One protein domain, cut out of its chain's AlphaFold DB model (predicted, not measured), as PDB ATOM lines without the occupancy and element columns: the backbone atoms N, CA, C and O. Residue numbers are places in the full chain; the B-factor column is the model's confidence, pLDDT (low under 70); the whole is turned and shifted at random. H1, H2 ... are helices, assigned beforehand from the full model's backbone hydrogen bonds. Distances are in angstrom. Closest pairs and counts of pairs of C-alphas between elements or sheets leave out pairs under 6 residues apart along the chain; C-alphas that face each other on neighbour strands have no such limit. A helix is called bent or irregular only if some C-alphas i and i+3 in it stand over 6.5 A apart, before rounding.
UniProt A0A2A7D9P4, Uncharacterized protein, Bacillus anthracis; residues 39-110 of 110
ATOM      1  N   GLN A  39      -8.772 -37.259  28.834       95.75
ATOM      2  CA  GLN A  39      -8.448 -38.242  29.868       95.75
ATOM      3  C   GLN A  39      -8.137 -39.642  29.313       95.75
ATOM      4  O   GLN A  39      -7.250 -40.308  29.841       95.75
ATOM      5  N   SER A  40      -8.826 -40.093  28.258       96.56
ATOM      6  CA  SER A  40      -8.522 -41.393  27.652       96.56
ATOM      7  C   SER A  40      -7.162 -41.417  26.964       96.56
ATOM      8  O   SER A  40      -6.501 -42.449  27.022       96.56
ATOM      9  N   ASP A  41      -6.709 -40.296  26.399       97.25
ATOM     10  CA  ASP A  41      -5.358 -40.184  25.843       97.25
ATOM     11  C   ASP A  41      -4.307 -40.203  26.961       97.25
ATOM     12  O   ASP A  41      -3.305 -40.913  26.874       97.25
ATOM     13  N   LEU A  42      -4.556 -39.466  28.054       96.88
ATOM     14  CA  LEU A  42      -3.649 -39.398  29.204       96.88
ATOM     15  C   LEU A  42      -3.452 -40.755  29.885       96.88
ATOM     16  O   LEU A  42      -2.340 -41.068  30.313       96.88
ATOM     17  N   ASP A  43      -4.521 -41.546  29.969       96.12
ATOM     18  CA  ASP A  43      -4.534 -42.868  30.595       96.12
ATOM     19  C   ASP A  43      -4.272 -44.008  29.589       96.12
ATOM     20  O   ASP A  43      -4.249 -45.180  29.984       96.12
ATOM     21  N   PHE A  44      -4.062 -43.697  28.301       96.00
ATOM     22  CA  PHE A  44      -3.818 -44.702  27.272       96.00
ATOM     23  C   PHE A  44      -2.527 -45.469  27.558       96.00
ATOM     24  O   PHE A  44      -1.469 -44.889  27.820       96.00
ATOM     25  N   LEU A  45      -2.614 -46.797  27.473       95.19
ATOM     26  CA  LEU A  45      -1.491 -47.697  27.677       95.19
ATOM     27  C   LEU A  45      -1.219 -48.479  26.382       95.19
ATOM     28  O   LEU A  45      -1.977 -49.400  26.070       95.19
ATOM     29  N   PRO A  46      -0.137 -48.163  25.645       90.31
ATOM     30  CA  PRO A  46       0.165 -48.815  24.370       90.31
ATOM     31  C   PRO A  46       0.378 -50.330  24.473       90.31
ATOM     32  O   PRO A  46      -0.002 -51.080  23.578       90.31
ATOM     33  N   ASN A  47       1.009 -50.789  25.558       92.06
ATOM     34  CA  ASN A  47       1.203 -52.203  25.874       92.06
ATOM     35  C   ASN A  47       1.478 -52.388  27.378       92.06
ATOM     36  O   ASN A  47       1.741 -51.423  28.097       92.06
ATOM     37  N   GLY A  48       1.468 -53.637  27.851       87.50
ATOM     38  CA  GLY A  48       1.599 -53.964  29.277       87.50
ATOM     39  C   GLY A  48       2.907 -53.529  29.953       87.50
ATOM     40  O   GLY A  48       2.942 -53.459  31.177       87.50
ATOM     41  N   SER A  49       3.964 -53.203  29.201       89.44
ATOM     42  CA  SER A  49       5.235 -52.708  29.752       89.44
ATOM     43  C   SER A  49       5.417 -51.193  29.624       89.44
ATOM     44  O   SER A  49       6.374 -50.652  30.176       89.44
ATOM     45  N   SER A  50       4.502 -50.497  28.945       94.00
ATOM     46  CA  SER A  50       4.579 -49.053  28.712       94.00
ATOM     47  C   SER A  50       4.173 -48.228  29.937       94.00
ATOM     48  O   SER A  50       3.649 -48.737  30.932       94.00
ATOM     49  N   ASN A  51       4.400 -46.923  29.842       95.44
ATOM     50  CA  ASN A  51       3.896 -45.917  30.769       95.44
ATOM     51  C   ASN A  51       2.802 -45.105  30.066       95.44
ATOM     52  O   ASN A  51       2.863 -44.925  28.849       95.44
ATOM     53  N   THR A  52       1.799 -44.651  30.817       96.12
ATOM     54  CA  THR A  52       0.771 -43.754  30.281       96.12
ATOM     55  C   THR A  52       1.351 -42.348  30.136       96.12
ATOM     56  O   THR A  52       2.362 -42.013  30.760       96.12
ATOM     57  N   ILE A  53       0.719 -41.490  29.334       96.81
ATOM     58  CA  ILE A  53       1.162 -40.094  29.212       96.81
ATOM     59  C   ILE A  53       1.091 -39.405  30.582       96.81
ATOM     60  O   ILE A  53       2.039 -38.730  30.977       96.81
ATOM     61  N   GLY A  54       0.028 -39.650  31.355       96.69
ATOM     62  CA  GLY A  54      -0.108 -39.131  32.716       96.69
ATOM     63  C   GLY A  54       1.044 -39.534  33.643       96.69
ATOM     64  O   GLY A  54       1.587 -38.686  34.354       96.69
ATOM     65  N   SER A  55       1.488 -40.799  33.609       96.44
ATOM     66  CA  SER A  55       2.610 -41.228  34.452       96.44
ATOM     67  C   SER A  55       3.946 -40.627  34.014       96.44
ATOM     68  O   SER A  55       4.759 -40.282  34.870       96.44
ATOM     69  N   LEU A  56       4.156 -40.415  32.711       97.06
ATOM     70  CA  LEU A  56       5.345 -39.730  32.200       97.06
ATOM     71  C   LEU A  56       5.369 -38.239  32.571       97.06
ATOM     72  O   LEU A  56       6.417 -37.734  32.966       97.06
ATOM     73  N   LEU A  57       4.229 -37.544  32.520       97.44
ATOM     74  CA  LEU A  57       4.130 -36.152  32.977       97.44
ATOM     75  C   LEU A  57       4.445 -36.033  34.474       97.44
ATOM     76  O   LEU A  57       5.243 -35.189  34.881       97.44
ATOM     77  N   SER A  58       3.892 -36.942  35.279       97.12
ATOM     78  CA  SER A  58       4.189 -37.034  36.711       97.12
ATOM     79  C   SER A  58       5.673 -37.319  36.981       97.12
ATOM     80  O   SER A  58       6.275 -36.747  37.889       97.12
ATOM     81  N   HIS A  59       6.304 -38.171  36.166       97.50
ATOM     82  CA  HIS A  59       7.737 -38.458  36.255       97.50
ATOM     83  C   HIS A  59       8.603 -37.233  35.940       97.50
ATOM     84  O   HIS A  59       9.576 -36.977  36.648       97.50
ATOM     85  N   ILE A  60       8.240 -36.436  34.930       97.56
ATOM     86  CA  ILE A  60       8.940 -35.183  34.606       97.56
ATOM     87  C   ILE A  60       8.907 -34.220  35.805       97.56
ATOM     88  O   ILE A  60       9.946 -33.658  36.166       97.56
ATOM     89  N   ALA A  61       7.751 -34.066  36.461       96.75
ATOM     90  CA  ALA A  61       7.624 -33.246  37.668       96.75
ATOM     91  C   ALA A  61       8.500 -33.776  38.820       96.75
ATOM     92  O   ALA A  61       9.253 -33.014  39.435       96.75
ATOM     93  N   ALA A  62       8.501 -35.095  39.039       97.38
ATOM     94  CA  ALA A  62       9.332 -35.740  40.055       97.38
ATOM     95  C   ALA A  62      10.835 -35.539  39.799       97.38
ATOM     96  O   ALA A  62      11.591 -35.217  40.715       97.38
ATOM     97  N   MET A  63      11.278 -35.673  38.545       97.31
ATOM     98  CA  MET A  63      12.674 -35.452  38.151       97.31
ATOM     99  C   MET A  63      13.110 -34.008  38.358       97.31
ATOM    100  O   MET A  63      14.226 -33.777  38.828       97.31
ATOM    101  N   LYS A  64      12.237 -33.039  38.058       96.62
ATOM    102  CA  LYS A  64      12.488 -31.627  38.361       96.62
ATOM    103  C   LYS A  64      12.712 -31.432  39.861       96.62
ATOM    104  O   LYS A  64      13.711 -30.820  40.230       96.62
ATOM    105  N   PHE A  65      11.837 -31.976  40.707       97.62
ATOM    106  CA  PHE A  65      11.973 -31.877  42.163       97.62
ATOM    107  C   PHE A  65      13.287 -32.494  42.667       97.62
ATOM    108  O   PHE A  65      14.057 -31.825  43.353       97.62
ATOM    109  N   VAL A  66      13.600 -33.728  42.258       98.19
ATOM    110  CA  VAL A  66      14.848 -34.424  42.631       98.19
ATOM    111  C   VAL A  66      16.075 -33.593  42.262       98.19
ATOM    112  O   VAL A  66      16.961 -33.382  43.089       98.19
ATOM    113  N   HIS A  67      16.126 -33.075  41.032       97.62
ATOM    114  CA  HIS A  67      17.266 -32.279  40.587       97.62
ATOM    115  C   HIS A  67      17.351 -30.932  41.301       97.62
ATOM    116  O   HIS A  67      18.464 -30.451  41.501       97.62
ATOM    117  N   GLN A  68      16.232 -30.329  41.719       97.69
ATOM    118  CA  GLN A  68      16.249 -29.129  42.558       97.69
ATOM    119  C   GLN A  68      16.858 -29.423  43.932       97.69
ATOM    120  O   GLN A  68      17.780 -28.714  44.335       97.69
ATOM    121  N   VAL A  69      16.423 -30.495  44.599       98.44
ATOM    122  CA  VAL A  69      16.967 -30.910  45.902       98.44
ATOM    123  C   VAL A  69      18.471 -31.189  45.791       98.44
ATOM    124  O   VAL A  69      19.279 -30.574  46.488       98.44
ATOM    125  N   ILE A  70      18.883 -32.033  44.846       98.06
ATOM    126  CA  ILE A  70      20.298 -32.401  44.686       98.06
ATOM    127  C   ILE A  70      21.146 -31.191  44.266       98.06
ATOM    128  O   ILE A  70      22.252 -30.987  44.775       98.06
ATOM    129  N   SER A  71      20.657 -30.358  43.342       96.94
ATOM    130  CA  SER A  71      21.452 -29.256  42.786       96.94
ATOM    131  C   SER A  71      21.523 -28.045  43.706       96.94
ATOM    132  O   SER A  71      22.590 -27.430  43.777       96.94
ATOM    133  N   PHE A  72      20.433 -27.687  44.385       97.56
ATOM    134  CA  PHE A  72      20.353 -26.467  45.192       97.56
ATOM    135  C   PHE A  72      20.543 -26.732  46.680       97.56
ATOM    136  O   PHE A  72      21.249 -25.971  47.334       97.56
ATOM    137  N   GLU A  73      19.990 -27.824  47.199       98.12
ATOM    138  CA  GLU A  73      20.082 -28.158  48.625       98.12
ATOM    139  C   GLU A  73      21.260 -29.086  48.944       98.12
ATOM    140  O   GLU A  73      21.619 -29.243  50.108       98.12
ATOM    141  N   LYS A  74      21.901 -29.668  47.919       98.19
ATOM    142  CA  LYS A  74      23.107 -30.508  48.044       98.19
ATOM    143  C   LYS A  74      22.919 -31.708  48.980       98.19
ATOM    144  O   LYS A  74      23.848 -32.116  49.674       98.19
ATOM    145  N   ARG A  75      21.719 -32.284  48.971       98.12
ATOM    146  CA  ARG A  75      21.338 -33.461  49.761       98.12
ATOM    147  C   ARG A  75      20.562 -34.458  48.908       98.12
ATOM    148  O   ARG A  75      20.150 -34.135  47.795       98.12
ATOM    149  N   ASP A  76      20.356 -35.646  49.459       97.81
ATOM    150  CA  ASP A  76      19.419 -36.623  48.908       97.81
ATOM    151  C   ASP A  76      17.983 -36.345  49.394       97.81
ATOM    152  O   ASP A  76      17.749 -35.509  50.283       97.81
ATOM    153  N   LEU A  77      17.019 -37.049  48.806       98.06
ATOM    154  CA  LEU A  77      15.638 -37.045  49.260       98.06
ATOM    155  C   LEU A  77      15.543 -37.570  50.693       98.06
ATOM    156  O   LEU A  77      16.136 -38.584  51.060       98.06
ATOM    157  N   THR A  78      14.730 -36.901  51.500       98.38
ATOM    158  CA  THR A  78      14.258 -37.472  52.760       98.38
ATOM    159  C   THR A  78      13.321 -38.646  52.482       98.38
ATOM    160  O   THR A  78      12.741 -38.765  51.402       98.38
ATOM    161  N   GLU A  79      13.116 -39.504  53.480       98.25
ATOM    162  CA  GLU A  79      12.175 -40.620  53.357       98.25
ATOM    163  C   GLU A  79      10.758 -40.142  53.002       98.25
ATOM    164  O   GLU A  79      10.104 -40.735  52.148       98.25
ATOM    165  N   SER A  80      10.297 -39.032  53.587       98.19
ATOM    166  CA  SER A  80       8.971 -38.473  53.299       98.19
ATOM    167  C   SER A  80       8.856 -37.931  51.871       98.19
ATOM    168  O   SER A  80       7.849 -38.172  51.204       98.19
ATOM    169  N   GLU A  81       9.883 -37.243  51.371       98.12
ATOM    170  CA  GLU A  81       9.932 -36.766  49.984       98.12
ATOM    171  C   GLU A  81      10.000 -37.928  48.993       98.12
ATOM    172  O   GLU A  81       9.269 -37.931  48.001       98.12
ATOM    173  N   TYR A  82      10.832 -38.934  49.274       97.69
ATOM    174  CA  TYR A  82      10.891 -40.140  48.462       97.69
ATOM    175  C   TYR A  82       9.532 -40.832  48.442       97.69
ATOM    176  O   TYR A  82       9.032 -41.109  47.362       97.69
ATOM    177  N   LEU A  83       8.880 -41.045  49.589       97.00
ATOM    178  CA  LEU A  83       7.556 -41.671  49.647       97.00
ATOM    179  C   LEU A  83       6.495 -40.881  48.871       97.00
ATOM    180  O   LEU A  83       5.686 -41.502  48.181       97.00
ATOM    181  N   LYS A  84       6.524 -39.539  48.926       95.31
ATOM    182  CA  LYS A  84       5.642 -38.679  48.120       95.31
ATOM    183  C   LYS A  84       5.841 -38.932  46.624       95.31
ATOM    184  O   LYS A  84       4.870 -39.119  45.897       95.31
ATOM    185  N   TRP A  85       7.090 -38.932  46.165       96.38
ATOM    186  CA  TRP A  85       7.415 -38.991  44.739       96.38
ATOM    187  C   TRP A  85       7.586 -40.407  44.190       96.38
ATOM    188  O   TRP A  85       7.620 -40.588  42.976       96.38
ATOM    189  N   ARG A  86       7.661 -41.422  45.055       96.19
ATOM    190  CA  ARG A  86       8.079 -42.792  44.737       96.19
ATOM    191  C   ARG A  86       7.407 -43.367  43.501       96.19
ATOM    192  O   ARG A  86       8.086 -43.922  42.646       96.19
ATOM    193  N   ILE A  87       6.084 -43.244  43.410       96.50
ATOM    194  CA  ILE A  87       5.307 -43.806  42.298       96.50
ATOM    195  C   ILE A  87       5.704 -43.131  40.975       96.50
ATOM    196  O   ILE A  87       5.915 -43.813  39.974       96.50
ATOM    197  N   SER A  88       5.867 -41.809  40.985       96.69
ATOM    198  CA  SER A  88       6.324 -41.033  39.829       96.69
ATOM    199  C   SER A  88       7.788 -41.316  39.478       96.69
ATOM    200  O   SER A  88       8.142 -41.306  38.304       96.69
ATOM    201  N   LEU A  89       8.645 -41.584  40.471       96.38
ATOM    202  CA  LEU A  89      10.065 -41.904  40.268       96.38
ATOM    203  C   LEU A  89      10.265 -43.301  39.671       96.38
ATOM    204  O   LEU A  89      11.002 -43.446  38.700       96.38
ATOM    205  N   GLU A  90       9.625 -44.318  40.253       94.56
ATOM    206  CA  GLU A  90       9.822 -45.728  39.887       94.56
ATOM    207  C   GLU A  90       9.110 -46.114  38.584       94.56
ATOM    208  O   GLU A  90       9.539 -47.057  37.920       94.56
ATOM    209  N   LEU A  91       8.041 -45.397  38.206       95.25
ATOM    210  CA  LEU A  91       7.175 -45.762  37.081       95.25
ATOM    211  C   LEU A  91       6.675 -47.227  37.197       95.25
ATOM    212  O   LEU A  91       6.491 -47.756  38.297       95.25
ATOM    213  N   GLY A  92       6.373 -47.880  36.070       91.69
ATOM    214  CA  GLY A  92       6.026 -49.303  36.035       91.69
ATOM    215  C   GLY A  92       4.626 -49.615  36.569       91.69
ATOM    216  O   GLY A  92       3.725 -48.781  36.496       91.69
ATOM    217  N   ASP A  93       4.430 -50.833  37.088       92.12
ATOM    218  CA  ASP A  93       3.106 -51.334  37.500       92.12
ATOM    219  C   ASP A  93       2.418 -50.421  38.515       92.12
ATOM    220  O   ASP A  93       1.262 -50.046  38.334       92.12
ATOM    221  N   LYS A  94       3.154 -49.962  39.532       91.75
ATOM    222  CA  LYS A  94       2.603 -49.068  40.558       91.75
ATOM    223  C   LYS A  94       2.139 -47.738  39.980       91.75
ATOM    224  O   LYS A  94       1.103 -47.227  40.392       91.75
ATOM    225  N   ALA A  95       2.883 -47.174  39.029       92.81
ATOM    226  CA  ALA A  95       2.470 -45.951  38.351       92.81
ATOM    227  C   ALA A  95       1.271 -46.197  37.433       92.81
ATOM    228  O   ALA A  95       0.342 -45.394  37.427       92.81
ATOM    229  N   ARG A  96       1.237 -47.334  36.727       89.00
ATOM    230  CA  ARG A  96       0.076 -47.743  35.928       89.00
ATOM    231  C   ARG A  96      -1.174 -47.938  36.780       89.00
ATOM    232  O   ARG A  96      -2.269 -47.743  36.270       89.00
ATOM    233  N   GLU A  97      -1.062 -48.345  38.035       89.19
ATOM    234  CA  GLU A  97      -2.212 -48.514  38.929       89.19
ATOM    235  C   GLU A  97      -2.600 -47.212  39.641       89.19
ATOM    236  O   GLU A  97      -3.786 -46.898  39.736       89.19
ATOM    237  N   GLY A  98      -1.611 -46.446  40.110       89.25
ATOM    238  CA  GLY A  98      -1.812 -45.276  40.966       89.25
ATOM    239  C   GLY A  98      -1.969 -43.939  40.235       89.25
ATOM    240  O   GLY A  98      -2.640 -43.046  40.753       89.25
ATOM    241  N   ILE A  99      -1.384 -43.780  39.043       93.19
ATOM    242  CA  ILE A  99      -1.412 -42.533  38.264       93.19
ATOM    243  C   ILE A  99      -2.404 -42.686  37.108       93.19
ATOM    244  O   ILE A  99      -2.036 -42.980  35.972       93.19
ATOM    245  N   LYS A 100      -3.687 -42.530  37.434       92.69
ATOM    246  CA  LYS A 100      -4.814 -42.638  36.499       92.69
ATOM    247  C   LYS A 100      -5.921 -41.661  36.851       92.69
ATOM    248  O   LYS A 100      -6.056 -41.257  38.010       92.69
ATOM    249  N   LYS A 101      -6.765 -41.339  35.870       94.69
ATOM    250  CA  LYS A 101      -7.971 -40.515  36.033       94.69
ATOM    251  C   LYS A 101      -7.705 -39.127  36.624       94.69
ATOM    252  O   LYS A 101      -8.583 -38.528  37.248       94.69
ATOM    253  N   LYS A 102      -6.498 -38.602  36.433       94.56
ATOM    254  CA  LYS A 102      -6.154 -37.221  36.770       94.56
ATOM    255  C   LYS A 102      -6.349 -36.344  35.537       94.56
ATOM    256  O   LYS A 102      -6.176 -36.812  34.414       94.56
ATOM    257  N   SER A 103      -6.763 -35.098  35.743       94.75
ATOM    258  CA  SER A 103      -6.853 -34.122  34.656       94.75
ATOM    259  C   SER A 103      -5.458 -33.731  34.173       94.75
ATOM    260  O   SER A 103      -4.478 -33.900  34.898       94.75
ATOM    261  N   LEU A 104      -5.367 -33.150  32.975       94.31
ATOM    262  CA  LEU A 104      -4.124 -32.533  32.518       94.31
ATOM    263  C   LEU A 104      -3.627 -31.490  33.535       94.31
ATOM    264  O   LEU A 104      -2.467 -31.531  33.937       94.31
ATOM    265  N   ASP A 105      -4.530 -30.643  34.042       94.75
ATOM    266  CA  ASP A 105      -4.221 -29.616  35.046       94.75
ATOM    267  C   ASP A 105      -3.605 -30.174  36.329       94.75
ATOM    268  O   ASP A 105      -2.776 -29.506  36.942       94.75
ATOM    269  N   TYR A 106      -3.979 -31.385  36.752       94.31
ATOM    270  CA  TYR A 106      -3.355 -32.019  37.914       94.31
ATOM    271  C   TYR A 106      -1.844 -32.172  37.701       94.31
ATOM    272  O   TYR A 106      -1.063 -31.803  38.569       94.31
ATOM    273  N   TYR A 107      -1.433 -32.656  36.527       94.19
ATOM    274  CA  TYR A 107      -0.020 -32.870  36.208       94.19
ATOM    275  C   TYR A 107       0.751 -31.565  35.983       94.19
ATOM    276  O   TYR A 107       1.963 -31.530  36.168       94.19
ATOM    277  N   LEU A 108       0.064 -30.494  35.575       92.81
ATOM    278  CA  LEU A 108       0.685 -29.187  35.341       92.81
ATOM    279  C   LEU A 108       0.923 -28.381  36.626       92.81
ATOM    280  O   LEU A 108       1.732 -27.453  36.603       92.81
ATOM    281  N   ASN A 109       0.222 -28.725  37.710       91.62
ATOM    282  CA  ASN A 109       0.269 -28.024  38.996       91.62
ATOM    283  C   ASN A 109       1.010 -28.801  40.106       91.62
ATOM    284  O   ASN A 109       0.932 -28.400  41.267       91.62
ATOM    285  N   GLU A 110       1.700 -29.898  39.766       81.50
ATOM    286  CA  GLU A 110       2.627 -30.626  40.661       81.50
ATOM    287  C   GLU A 110       3.911 -29.835  40.978       81.50
ATOM    288  O   GLU A 110       4.481 -29.181  40.066       81.50
TER     289      GLU A 110
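Overview. This is residues 39 to 110 of the 110 residues of an uncharacterized protein of Bacillus anthracis (UniProt A0A2A7D9P4). Long helix H2 makes the long axis; H3 folds back beside it as a helical hairpin, H4 packs on H3, H5 packs on H2, and H1 sits by H2's beginning. The printed part has 72 residues with five named helices, H1 to H5 in order, all helix, compact, radius of gyration of the C-alphas 12.8 A, spanning 39 by 23 by 17 A.

Along the chain. H2, residues 53 to 73, runs 29.6 A from C-alpha 53 (1.162, -40.094, 29.212) to C-alpha 73 (20.082, -28.158, 48.625). H3, residues 79 to 90, 14.6 A, is irregular: C-alphas 84 and 87 are 7.8 A apart. H4 is residues 92 to 98, H5 104 to 108, H1 39 to 42.

Arrangement. Hub H2 touches H3 with residues 55 to 63 alone, opposite ways at a steep tilt of 41 degrees; closest C-alphas His 59 and Ser 88, 4.6 A. H3 touches H4 with residues 87 to 88 alone; closest C-alphas Ile 87 and Ala 95, 5.3 A. H2 touches H5 with residues 54 to 61 alone; closest C-alphas Ser 58 and Tyr 107, 5.9 A. H1 and H2 only just touch, with 3 pairs of C-alphas within 8 A; closest Leu 42 and Ile 53, 4.9 A. Every O i to N i+4 pair is within hydrogen-bond range in H2, H4 and H5, 6 of 8 in H3; H1 is too short for one.

Size, cuts and confidence. The farthest C-alphas, Ser 40 and Lys 74, are 39.2 A apart. The printed part has no cut and no long link; no printed residue is under 70 in pLDDT.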